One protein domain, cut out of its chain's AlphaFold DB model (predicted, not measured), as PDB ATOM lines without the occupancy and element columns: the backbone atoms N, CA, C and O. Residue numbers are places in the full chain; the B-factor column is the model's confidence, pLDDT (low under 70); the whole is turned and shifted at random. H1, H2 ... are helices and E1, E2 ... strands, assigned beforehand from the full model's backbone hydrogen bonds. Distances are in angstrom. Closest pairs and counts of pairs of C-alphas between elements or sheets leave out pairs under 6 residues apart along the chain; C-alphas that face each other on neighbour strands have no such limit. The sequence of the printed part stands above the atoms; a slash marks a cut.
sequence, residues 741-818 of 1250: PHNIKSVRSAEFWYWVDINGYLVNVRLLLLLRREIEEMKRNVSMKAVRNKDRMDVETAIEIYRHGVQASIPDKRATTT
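Overview. This is residues 741 to 818 of the 1250 residues of the protein "Predicted protein" of Nematostella vectensis (UniProt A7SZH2). Five short helices make a loose ring, in the order H1, H4, H5, H3 and H2 round it, and a small hairpin of the two short strands E1 and E2 lies at one edge, between the end of H1 and the start of H2. The link of residues 782 to 795, with no named element, leads from H3 to H4, and a tail without a named element, residues 810 to 818, follows H5. The printed part has 78 residues, with the order H1, E1, E2, H2, H3, H4, H5 along the chain, and its class is mostly helix; the sheet's order is E1 - E2, antiparallel. The whole is compact, with a radius of gyration of the C-alphas of 12.0 A, and rounded, spanning 31 by 29 by 21 A.

Arrangement. The sheet is the hairpin of E1, residues 756 to 758, and E2, residues 761 to 763, antiparallel with 136 degrees between their directions. N 756 and O 763 are 2.9 A apart and N 763 and O 756 are 2.8 A apart, within hydrogen-bond range. H1, residues 741 to 753, is close to but not clearly touching H2, residues 766 to 774; their closest C-alphas, of Phe 752 and Arg 766, are 6.8 A apart, and their lines are about perpendicular at 76 degrees. With residues 744 to 748 alone, H1 touches H4, residues 796 to 802, the closest C-alphas being those of Arg 748 and Ala 798 at 5.9 A. These two run the same way at a steep tilt of 68 degrees, only just short of about perpendicular. H4 is close to but not clearly touching H5, residues 804 to 809, with the C-alphas of Glu 800 and Val 806 closest at 8.0 A. H5 touches H3, residues 776 to 781, opposite ways at a shallow tilt of 8 degrees; the C-alphas of Met 778 and Ser 809 are closest at 5.6 A. H2 and H3 touch only at the corner by their link, the C-alphas of Arg 772 and Lys 779 being closest at 5.0 A. Among the pairs that are apart are H1 and H5, and H2 and H4. Every O i to N i+4 pair is within hydrogen-bond range in H1, H3 and H5, against 3 of 5 in H2 and 1 of 3 in H4, where 3 of 4 O i to N i+3 pairs are within range.

Along the chain. H1 begins at C-alpha 741, at (49.308, -7.436, 1.229), and measures 18.3 A from first to last C-alpha. E1 and E2 measure 6.3 A each, H2 13.4 A, H3 8.8 A and H4 10.4 A. H5, 8.6 A long, ends at C-alpha 809, at (55.987, -26.704, -11.096).

Size, cuts and confidence. The C-alphas of Met 793 and Lys 813 are the two farthest apart, at 31.5 A. The printed part has no cut. The link from H3 to H4 is long, with 14 residues, and the other links are tight. The mean pLDDT of the printed part is 79.6, and residues 791 to 793 are under 70.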
ATOM      1  N   PRO A 741      49.939  -6.332   0.507       79.75
ATOM      2  CA  PRO A 741      49.308  -7.436   1.229       79.75
ATOM      3  C   PRO A 741      47.781  -7.485   1.093       79.75
ATOM      4  O   PRO A 741      47.237  -8.568   0.857       79.75
ATOM      5  N   HIS A 742      47.068  -6.361   1.216       78.00
ATOM      6  CA  HIS A 742      45.610  -6.307   1.033       78.00
ATOM      7  C   HIS A 742      45.177  -6.572  -0.410       78.00
ATOM      8  O   HIS A 742      44.257  -7.368  -0.636       78.00
ATOM      9  N   ASN A 743      45.908  -6.049  -1.393       78.31
ATOM     10  CA  ASN A 743      45.690  -6.390  -2.797       78.31
ATOM     11  C   ASN A 743      45.883  -7.892  -3.064       78.31
ATOM     12  O   ASN A 743      44.983  -8.531  -3.605       78.31
ATOM     13  N   ILE A 744      46.979  -8.506  -2.608       79.31
ATOM     14  CA  ILE A 744      47.247  -9.946  -2.796       79.31
ATOM     15  C   ILE A 744      46.212 -10.819  -2.056       79.31
ATOM     16  O   ILE A 744      45.732 -11.809  -2.619       79.31
ATOM     17  N   LYS A 745      45.788 -10.432  -0.837       77.81
ATOM     18  CA  LYS A 745      44.651 -11.046  -0.111       77.81
ATOM     19  C   LYS A 745      43.364 -11.014  -0.963       77.81
ATOM     20  O   LYS A 745      42.607 -11.992  -0.969       77.81
ATOM     21  N   SER A 746      43.137  -9.933  -1.716       77.38
ATOM     22  CA  SER A 746      41.998  -9.760  -2.630       77.38
ATOM     23  C   SER A 746      42.101 -10.630  -3.895       77.38
ATOM     24  O   SER A 746      41.172 -11.398  -4.160       77.38
ATOM     25  N   VAL A 747      43.236 -10.614  -4.616       78.31
ATOM     26  CA  VAL A 747      43.450 -11.446  -5.828       78.31
ATOM     27  C   VAL A 747      43.213 -12.921  -5.524       78.31
ATOM     28  O   VAL A 747      42.354 -13.560  -6.130       78.31
ATOM     29  N   ARG A 748      43.897 -13.439  -4.500       80.81
ATOM     30  CA  ARG A 748      43.806 -14.839  -4.066       80.81
ATOM     31  C   ARG A 748      42.404 -15.226  -3.596       80.81
ATOM     32  O   ARG A 748      42.005 -16.384  -3.719       80.81
ATOM     33  N   SER A 749      41.635 -14.273  -3.067       79.25
ATOM     34  CA  SER A 749      40.227 -14.491  -2.731       79.25
ATOM     35  C   SER A 749      39.353 -14.582  -3.985       79.25
ATOM     36  O   SER A 749      38.526 -15.491  -4.068       79.25
ATOM     37  N   ALA A 750      39.551 -13.703  -4.971       77.06
ATOM     38  CA  ALA A 750      38.815 -13.750  -6.232       77.06
ATOM     39  C   ALA A 750      39.135 -15.021  -7.030       77.06
ATOM     40  O   ALA A 750      38.216 -15.757  -7.366       77.06
ATOM     41  N   GLU A 751      40.411 -15.351  -7.236       79.56
ATOM     42  CA  GLU A 751      40.837 -16.572  -7.939       79.56
ATOM     43  C   GLU A 751      40.450 -17.866  -7.205       79.56
ATOM     44  O   GLU A 751      40.474 -18.942  -7.795       79.56
ATOM     45  N   PHE A 752      40.103 -17.819  -5.915       81.50
ATOM     46  CA  PHE A 752      39.541 -18.974  -5.213       81.50
ATOM     47  C   PHE A 752      38.027 -19.093  -5.427       81.50
ATOM     48  O   PHE A 752      37.528 -20.180  -5.741       81.50
ATOM     49  N   TRP A 753      37.295 -17.987  -5.252       76.56
ATOM     50  CA  TRP A 753      35.831 -17.959  -5.313       76.56
ATOM     51  C   TRP A 753      35.260 -17.851  -6.726       76.56
ATOM     52  O   TRP A 753      34.098 -18.199  -6.903       76.56
ATOM     53  N   TYR A 754      36.044 -17.431  -7.719       78.56
ATOM     54  CA  TYR A 754      35.620 -17.197  -9.100       78.56
ATOM     55  C   TYR A 754      36.635 -17.744 -10.113       78.56
ATOM     56  O   TYR A 754      37.821 -17.891  -9.820       78.56
ATOM     57  N   TRP A 755      36.159 -18.042 -11.316       78.62
ATOM     58  CA  TRP A 755      36.971 -18.267 -12.507       78.62
ATOM     59  C   TRP A 755      37.244 -16.915 -13.164       78.62
ATOM     60  O   TRP A 755      36.325 -16.272 -13.667       78.62
ATOM     61  N   VAL A 756      38.500 -16.477 -13.124       76.62
ATOM     62  CA  VAL A 756      38.939 -15.172 -13.632       76.62
ATOM     63  C   VAL A 756      39.462 -15.348 -15.055       76.62
ATOM     64  O   VAL A 756      40.336 -16.182 -15.274       76.62
ATOM     65  N   ASP A 757      38.949 -14.584 -16.023       73.44
ATOM     66  CA  ASP A 757      39.534 -14.548 -17.368       73.44
ATOM     67  C   ASP A 757      40.803 -13.686 -17.387       73.44
ATOM     68  O   ASP A 757      40.779 -12.496 -17.053       73.44
ATOM     69  N   ILE A 758      41.911 -14.299 -17.800       72.38
ATOM     70  CA  ILE A 758      43.195 -13.649 -18.034       72.38
ATOM     71  C   ILE A 758      43.655 -14.034 -19.443       72.38
ATOM     72  O   ILE A 758      44.071 -15.163 -19.698       72.38
ATOM     73  N   ASN A 759      43.588 -13.073 -20.366       71.19
ATOM     74  CA  ASN A 759      44.023 -13.203 -21.762       71.19
ATOM     75  C   ASN A 759      43.362 -14.377 -22.526       71.19
ATOM     76  O   ASN A 759      44.010 -15.014 -23.358       71.19
ATOM     77  N   GLY A 760      42.084 -14.670 -22.250       71.88
ATOM     78  CA  GLY A 760      41.335 -15.769 -22.868       71.88
ATOM     79  C   GLY A 760      41.495 -17.122 -22.163       71.88
ATOM     80  O   GLY A 760      41.089 -18.148 -22.713       71.88
ATOM     81  N   TYR A 761      42.090 -17.148 -20.967       77.19
ATOM     82  CA  TYR A 761      42.255 -18.343 -20.141       77.19
ATOM     83  C   TYR A 761      41.577 -18.159 -18.780       77.19
ATOM     84  O   TYR A 761      41.836 -17.194 -18.065       77.19
ATOM     85  N   LEU A 762      40.741 -19.128 -18.391       78.62
ATOM     86  CA  LEU A 762      40.065 -19.134 -17.093       78.62
ATOM     87  C   LEU A 762      40.987 -19.671 -15.991       78.62
ATOM     88  O   LEU A 762      41.297 -20.863 -15.945       78.62
ATOM     89  N   VAL A 763      41.378 -18.792 -15.071       79.62
ATOM     90  CA  VAL A 763      42.247 -19.078 -13.926       79.62
ATOM     91  C   VAL A 763      41.413 -19.249 -12.653       79.62
ATOM     92  O   VAL A 763      40.498 -18.472 -12.379       79.62
ATOM     93  N   ASN A 764      41.725 -20.279 -11.861       83.56
ATOM     94  CA  ASN A 764      41.181 -20.476 -10.515       83.56
ATOM     95  C   ASN A 764      42.149 -21.322  -9.666       83.56
ATOM     96  O   ASN A 764      42.696 -22.322 -10.138       83.56
ATOM     97  N   VAL A 765      42.301 -20.981  -8.383       84.25
ATOM     98  CA  VAL A 765      43.193 -21.643  -7.410       84.25
ATOM     99  C   VAL A 765      42.911 -23.150  -7.278       84.25
ATOM    100  O   VAL A 765      43.814 -23.924  -6.961       84.25
ATOM    101  N   ARG A 766      41.696 -23.632  -7.585       79.94
ATOM    102  CA  ARG A 766      41.384 -25.074  -7.579       79.94
ATOM    103  C   ARG A 766      42.085 -25.872  -8.677       79.94
ATOM    104  O   ARG A 766      42.200 -27.083  -8.511       79.94
ATOM    105  N   LEU A 767      42.613 -25.251  -9.732       83.19
ATOM    106  CA  LEU A 767      43.489 -25.955 -10.680       83.19
ATOM    107  C   LEU A 767      44.752 -26.476  -9.971       83.19
ATOM    108  O   LEU A 767      45.164 -27.614 -10.197       83.19
ATOM    109  N   LEU A 768      45.284 -25.720  -9.003       85.44
ATOM    110  CA  LEU A 768      46.393 -26.174  -8.160       85.44
ATOM    111  C   LEU A 768      45.984 -27.350  -7.251       85.44
ATOM    112  O   LEU A 768      46.814 -28.213  -6.991       85.44
ATOM    113  N   LEU A 769      44.715 -27.478  -6.819       82.31
ATOM    114  CA  LEU A 769      44.250 -28.676  -6.084       82.31
ATOM    115  C   LEU A 769      44.301 -29.952  -6.935       82.31
ATOM    116  O   LEU A 769      44.400 -31.039  -6.363       82.31
ATOM    117  N   LEU A 770      44.181 -29.829  -8.259       80.06
ATOM    118  CA  LEU A 770      44.272 -30.951  -9.194       80.06
ATOM    119  C   LEU A 770      45.743 -31.294  -9.446       80.06
ATOM    120  O   LEU A 770      46.166 -32.400  -9.118       80.06
ATOM    121  N   LEU A 771      46.550 -30.316  -9.876       84.19
ATOM    122  CA  LEU A 771      47.990 -30.501 -10.110       84.19
ATOM    123  C   LEU A 771      48.714 -31.056  -8.871       84.19
ATOM    124  O   LEU A 771      49.540 -31.953  -8.983       84.19
ATOM    125  N   ARG A 772      48.348 -30.613  -7.662       87.25
ATOM    126  CA  ARG A 772      48.924 -31.083  -6.386       87.25
ATOM    127  C   ARG A 772      48.506 -32.512  -5.974       87.25
ATOM    128  O   ARG A 772      48.937 -32.991  -4.922       87.25
ATOM    129  N   ARG A 773      47.655 -33.195  -6.750       82.62
ATOM    130  CA  ARG A 773      47.393 -34.646  -6.627       82.62
ATOM    131  C   ARG A 773      48.267 -35.481  -7.560       82.62
ATOM    132  O   ARG A 773      48.506 -36.642  -7.257       82.62
ATOM    133  N   GLU A 774      48.703 -34.897  -8.671       81.19
ATOM    134  CA  GLU A 774      49.394 -35.588  -9.765       81.19
ATOM    135  C   GLU A 774      50.905 -35.296  -9.773       81.19
ATOM    136  O   GLU A 774      51.702 -36.140 -10.173       81.19
ATOM    137  N   ILE A 775      51.310 -34.118  -9.286       83.75
ATOM    138  CA  ILE A 775      52.686 -33.614  -9.303       83.75
ATOM    139  C   ILE A 775      53.213 -33.505  -7.865       83.75
ATOM    140  O   ILE A 775      52.839 -32.611  -7.101       83.75
ATOM    141  N   GLU A 776      54.134 -34.400  -7.495       83.44
ATOM    142  CA  GLU A 776      54.766 -34.409  -6.165       83.44
ATOM    143  C   GLU A 776      55.583 -33.139  -5.870       83.44
ATOM    144  O   GLU A 776      55.666 -32.704  -4.724       83.44
ATOM    145  N   GLU A 777      56.141 -32.490  -6.892       82.94
ATOM    146  CA  GLU A 777      56.839 -31.213  -6.721       82.94
ATOM    147  C   GLU A 777      55.884 -30.082  -6.320       82.94
ATOM    148  O   GLU A 777      56.131 -29.383  -5.339       82.94
ATOM    149  N   MET A 778      54.715 -29.998  -6.963       84.50
ATOM    150  CA  MET A 778      53.657 -29.066  -6.570       84.50
ATOM    151  C   MET A 778      53.174 -29.334  -5.130       84.50
ATOM    152  O   MET A 778      52.852 -28.413  -4.379       84.50
ATOM    153  N   LYS A 779      53.184 -30.604  -4.705       84.81
ATOM    154  CA  LYS A 779      52.895 -31.038  -3.330       84.81
ATOM    155  C   LYS A 779      53.991 -30.682  -2.313       84.81
ATOM    156  O   LYS A 779      53.660 -30.604  -1.126       84.81
ATOM    157  N   ARG A 780      55.230 -30.410  -2.739       83.81
ATOM    158  CA  ARG A 780      56.283 -29.790  -1.908       83.81
ATOM    159  C   ARG A 780      56.159 -28.265  -1.867       83.81
ATOM    160  O   ARG A 780      56.306 -27.686  -0.798       83.81
ATOM    161  N   ASN A 781      55.856 -27.636  -3.003       83.00
ATOM    162  CA  ASN A 781      55.927 -26.180  -3.157       83.00
ATOM    163  C   ASN A 781      54.689 -25.415  -2.644       83.00
ATOM    164  O   ASN A 781      54.798 -24.212  -2.414       83.00
ATOM    165  N   VAL A 782      53.537 -26.078  -2.437       85.88
ATOM    166  CA  VAL A 782      52.320 -25.447  -1.879       85.88
ATOM    167  C   VAL A 782      51.651 -26.298  -0.796       85.88
ATOM    168  O   VAL A 782      51.385 -27.492  -0.974       85.88
ATOM    169  N   SER A 783      51.292 -25.675   0.324       86.12
ATOM    170  CA  SER A 783      50.568 -26.280   1.440       86.12
ATOM    171  C   SER A 783      49.088 -26.564   1.141       86.12
ATOM    172  O   SER A 783      48.409 -25.865   0.390       86.12
ATOM    173  N   MET A 784      48.515 -27.561   1.825       83.88
ATOM    174  CA  MET A 784      47.057 -27.773   1.819       83.88
ATOM    175  C   MET A 784      46.277 -26.682   2.583       83.88
ATOM    176  O   MET A 784      45.049 -26.660   2.485       83.88
ATOM    177  N   LYS A 785      46.952 -25.795   3.338       82.56
ATOM    178  CA  LYS A 785      46.346 -24.616   3.988       82.56
ATOM    179  C   LYS A 785      45.991 -23.581   2.917       82.56
ATOM    180  O   LYS A 785      44.844 -23.137   2.862       82.56
ATOM    181  N   ALA A 786      46.930 -23.293   2.011       81.50
ATOM    182  CA  ALA A 786      46.772 -22.276   0.979       81.50
ATOM    183  C   ALA A 786      45.642 -22.551  -0.004       81.50
ATOM    184  O   ALA A 786      44.697 -21.763  -0.092       81.50
ATOM    185  N   VAL A 787      45.694 -23.699  -0.683       82.06
ATOM    186  CA  VAL A 787      44.761 -24.030  -1.774       82.06
ATOM    187  C   VAL A 787      43.347 -24.386  -1.282       82.06
ATOM    188  O   VAL A 787      42.440 -24.607  -2.081       82.06
ATOM    189  N   ARG A 788      43.131 -24.453   0.040       78.12
ATOM    190  CA  ARG A 788      41.801 -24.616   0.656       78.12
ATOM    191  C   ARG A 788      41.166 -23.302   1.117       78.12
ATOM    192  O   ARG A 788      39.991 -23.338   1.467       78.12
ATOM    193  N   ASN A 789      41.920 -22.198   1.151       71.62
ATOM    194  CA  ASN A 789      41.478 -20.881   1.634       71.62
ATOM    195  C   ASN A 789      40.703 -20.949   2.973       71.62
ATOM    196  O   ASN A 789      39.664 -20.314   3.143       71.62
ATOM    197  N   LYS A 790      41.180 -21.786   3.918       70.44
ATOM    198  CA  LYS A 790      40.549 -21.954   5.247       70.44
ATOM    199  C   LYS A 790      40.589 -20.645   6.040       70.44
ATOM    200  O   LYS A 790      39.667 -20.362   6.799       70.44
ATOM    201  N   ASP A 791      41.657 -19.879   5.851       68.81
ATOM    202  CA  ASP A 791      41.785 -18.511   6.321       68.81
ATOM    203  C   ASP A 791      42.087 -17.610   5.120       68.81
ATOM    204  O   ASP A 791      43.029 -17.865   4.368       68.81
ATOM    205  N   ARG A 792      41.248 -16.587   4.944       67.31
ATOM    206  CA  ARG A 792      41.307 -15.609   3.848       67.31
ATOM    207  C   ARG A 792      42.097 -14.345   4.201       67.31
ATOM    208  O   ARG A 792      42.347 -13.534   3.319       67.31
ATOM    209  N   MET A 793      42.417 -14.137   5.481       66.06
ATOM    210  CA  MET A 793      43.193 -12.983   5.959       66.06
ATOM    211  C   MET A 793      44.685 -13.332   6.103       66.06
ATOM    212  O   MET A 793      45.518 -12.458   6.323       66.06
ATOM    213  N   ASP A 794      45.025 -14.611   5.943       71.06
ATOM    214  CA  ASP A 794      46.380 -15.151   5.974       71.06
ATOM    215  C   ASP A 794      47.184 -14.776   4.712       71.06
ATOM    216  O   ASP A 794      46.962 -15.321   3.623       71.06
ATOM    217  N   VAL A 795      48.129 -13.847   4.887       72.06
ATOM    218  CA  VAL A 795      49.028 -13.334   3.841       72.06
ATOM    219  C   VAL A 795      50.052 -14.385   3.405       72.06
ATOM    220  O   VAL A 795      50.315 -14.505   2.209       72.06
ATOM    221  N   GLU A 796      50.587 -15.199   4.327       74.31
ATOM    222  CA  GLU A 796      51.581 -16.238   4.005       74.31
ATOM    223  C   GLU A 796      51.060 -17.190   2.938       74.31
ATOM    224  O   GLU A 796      51.745 -17.465   1.951       74.31
ATOM    225  N   THR A 797      49.829 -17.669   3.115       80.31
ATOM    226  CA  THR A 797      49.226 -18.600   2.164       80.31
ATOM    227  C   THR A 797      48.627 -17.945   0.924       80.31
ATOM    228  O   THR A 797      48.238 -18.658  -0.003       80.31
ATOM    229  N   ALA A 798      48.568 -16.612   0.874       80.44
ATOM    230  CA  ALA A 798      48.328 -15.893  -0.369       80.44
ATOM    231  C   ALA A 798      49.630 -15.805  -1.183       80.44
ATOM    232  O   ALA A 798      49.656 -16.234  -2.333       80.44
ATOM    233  N   ILE A 799      50.733 -15.376  -0.558       82.00
ATOM    234  CA  ILE A 799      52.068 -15.331  -1.180       82.00
ATOM    235  C   ILE A 799      52.520 -16.729  -1.630       82.00
ATOM    236  O   ILE A 799      53.078 -16.862  -2.715       82.00
ATOM    237  N   GLU A 800      52.260 -17.778  -0.839       84.38
ATOM    238  CA  GLU A 800      52.639 -19.163  -1.157       84.38
ATOM    239  C   GLU A 800      52.163 -19.612  -2.548       84.38
ATOM    240  O   GLU A 800      52.910 -20.299  -3.238       84.38
ATOM    241  N   ILE A 801      50.968 -19.187  -2.975       84.62
ATOM    242  CA  ILE A 801      50.369 -19.540  -4.273       84.62
ATOM    243  C   ILE A 801      51.118 -18.900  -5.455       84.62
ATOM    244  O   ILE A 801      51.182 -19.505  -6.522       84.62
ATOM    245  N   TYR A 802      51.727 -17.726  -5.267       84.81
ATOM    246  CA  TYR A 802      52.400 -16.971  -6.333       84.81
ATOM    247  C   TYR A 802      53.934 -17.097  -6.316       84.81
ATOM    248  O   TYR A 802      54.615 -16.427  -7.090       84.81
ATOM    249  N   ARG A 803      54.513 -17.953  -5.459       84.94
ATOM    250  CA  ARG A 803      55.971 -18.180  -5.418       84.94
ATOM    251  C   ARG A 803      56.485 -18.739  -6.750       84.94
ATOM    252  O   ARG A 803      55.860 -19.615  -7.340       84.94
ATOM    253  N   HIS A 804      57.701 -18.360  -7.145       82.75
ATOM    254  CA  HIS A 804      58.361 -18.873  -8.356       82.75
ATOM    255  C   HIS A 804      58.448 -20.416  -8.404       82.75
ATOM    256  O   HIS A 804      58.318 -21.020  -9.464       82.75
ATOM    257  N   GLY A 805      58.595 -21.084  -7.251       82.69
ATOM    258  CA  GLY A 805      58.543 -22.551  -7.166       82.69
ATOM    259  C   GLY A 805      57.179 -23.157  -7.536       82.69
ATOM    260  O   GLY A 805      57.124 -24.289  -7.998       82.69
ATOM    261  N   VAL A 806      56.075 -22.415  -7.388       86.25
ATOM    262  CA  VAL A 806      54.759 -22.820  -7.913       86.25
ATOM    263  C   VAL A 806      54.755 -22.727  -9.426       86.25
ATOM    264  O   VAL A 806      54.437 -23.703 -10.094       86.25
ATOM    265  N   GLN A 807      55.162 -21.570  -9.947       85.88
ATOM    266  CA  GLN A 807      55.187 -21.269 -11.377       85.88
ATOM    267  C   GLN A 807      56.040 -22.290 -12.147       85.88
ATOM    268  O   GLN A 807      55.575 -22.843 -13.137       85.88
ATOM    269  N   ALA A 808      57.226 -22.631 -11.632       85.25
ATOM    270  CA  ALA A 808      58.107 -23.647 -12.211       85.25
ATOM    271  C   ALA A 808      57.547 -25.087 -12.148       85.25
ATOM    272  O   ALA A 808      57.909 -25.915 -12.980       85.25
ATOM    273  N   SER A 809      56.658 -25.396 -11.194       86.69
ATOM    274  CA  SER A 809      55.987 -26.704 -11.096       86.69
ATOM    275  C   SER A 809      54.686 -26.803 -11.909       86.69
ATOM    276  O   SER A 809      54.095 -27.886 -11.963       86.69
ATOM    277  N   ILE A 810      54.202 -25.712 -12.519       86.12
ATOM    278  CA  ILE A 810      53.037 -25.747 -13.414       86.12
ATOM    279  C   ILE A 810      53.502 -26.256 -14.790       86.12
ATOM    280  O   ILE A 810      54.388 -25.655 -15.394       86.12
ATOM    281  N   PRO A 811      52.929 -27.351 -15.321       82.00
ATOM    282  CA  PRO A 811      53.314 -27.857 -16.632       82.00
ATOM    283  C   PRO A 811      52.799 -26.936 -17.744       82.00
ATOM    284  O   PRO A 811      51.637 -26.531 -17.716       82.00
ATOM    285  N   ASP A 812      53.615 -26.698 -18.774       79.69
ATOM    286  CA  ASP A 812      53.200 -26.005 -20.006       79.69
ATOM    287  C   ASP A 812      52.280 -26.900 -20.862       79.69
ATOM    288  O   ASP A 812      52.668 -27.514 -21.859       79.69
ATOM    289  N   LYS A 813      51.051 -27.083 -20.369       76.44
ATOM    290  CA  LYS A 813      49.979 -27.877 -20.972       76.44
ATOM    291  C   LYS A 813      48.636 -27.249 -20.625       76.44
ATOM    292  O   LYS A 813      48.350 -26.960 -19.466       76.44
ATOM    293  N   ARG A 814      47.760 -27.114 -21.622       70.38
ATOM    294  CA  ARG A 814      46.381 -26.652 -21.411       70.38
ATOM    295  C   ARG A 814      45.602 -27.674 -20.579       70.38
ATOM    296  O   ARG A 814      45.340 -28.780 -21.048       70.38
ATOM    297  N   ALA A 815      45.209 -27.292 -19.366       70.56
ATOM    298  CA  ALA A 815      44.294 -28.070 -18.539       70.56
ATOM    299  C   ALA A 815      42.843 -27.897 -19.022       70.56
ATOM    300  O   ALA A 815      42.408 -26.789 -19.330       70.56
ATOM    301  N   THR A 816      42.076 -28.986 -19.057       74.19
ATOM    302  CA  THR A 816      40.621 -28.966 -19.283       74.19
ATOM    303  C   THR A 816      39.914 -29.290 -17.970       74.19
ATOM    304  O   THR A 816      40.357 -30.171 -17.236       74.19
ATOM    305  N   THR A 817      38.832 -28.579 -17.650       75.25
ATOM    306  CA  THR A 817      38.119 -28.721 -16.373       75.25
ATOM    307  C   THR A 817      36.614 -28.518 -16.540       75.25
ATOM    308  O   THR A 817      36.169 -27.784 -17.423       75.25
ATOM    309  N   THR A 818      35.822 -29.159 -15.682       77.88
ATOM    310  CA  THR A 818      34.355 -29.128 -15.736       77.88
ATOM    311  C   THR A 818      33.813 -28.001 -14.855       77.88
ATOM    312  O   THR A 818      33.775 -28.126 -13.631       77.88
TER     313      THR A 818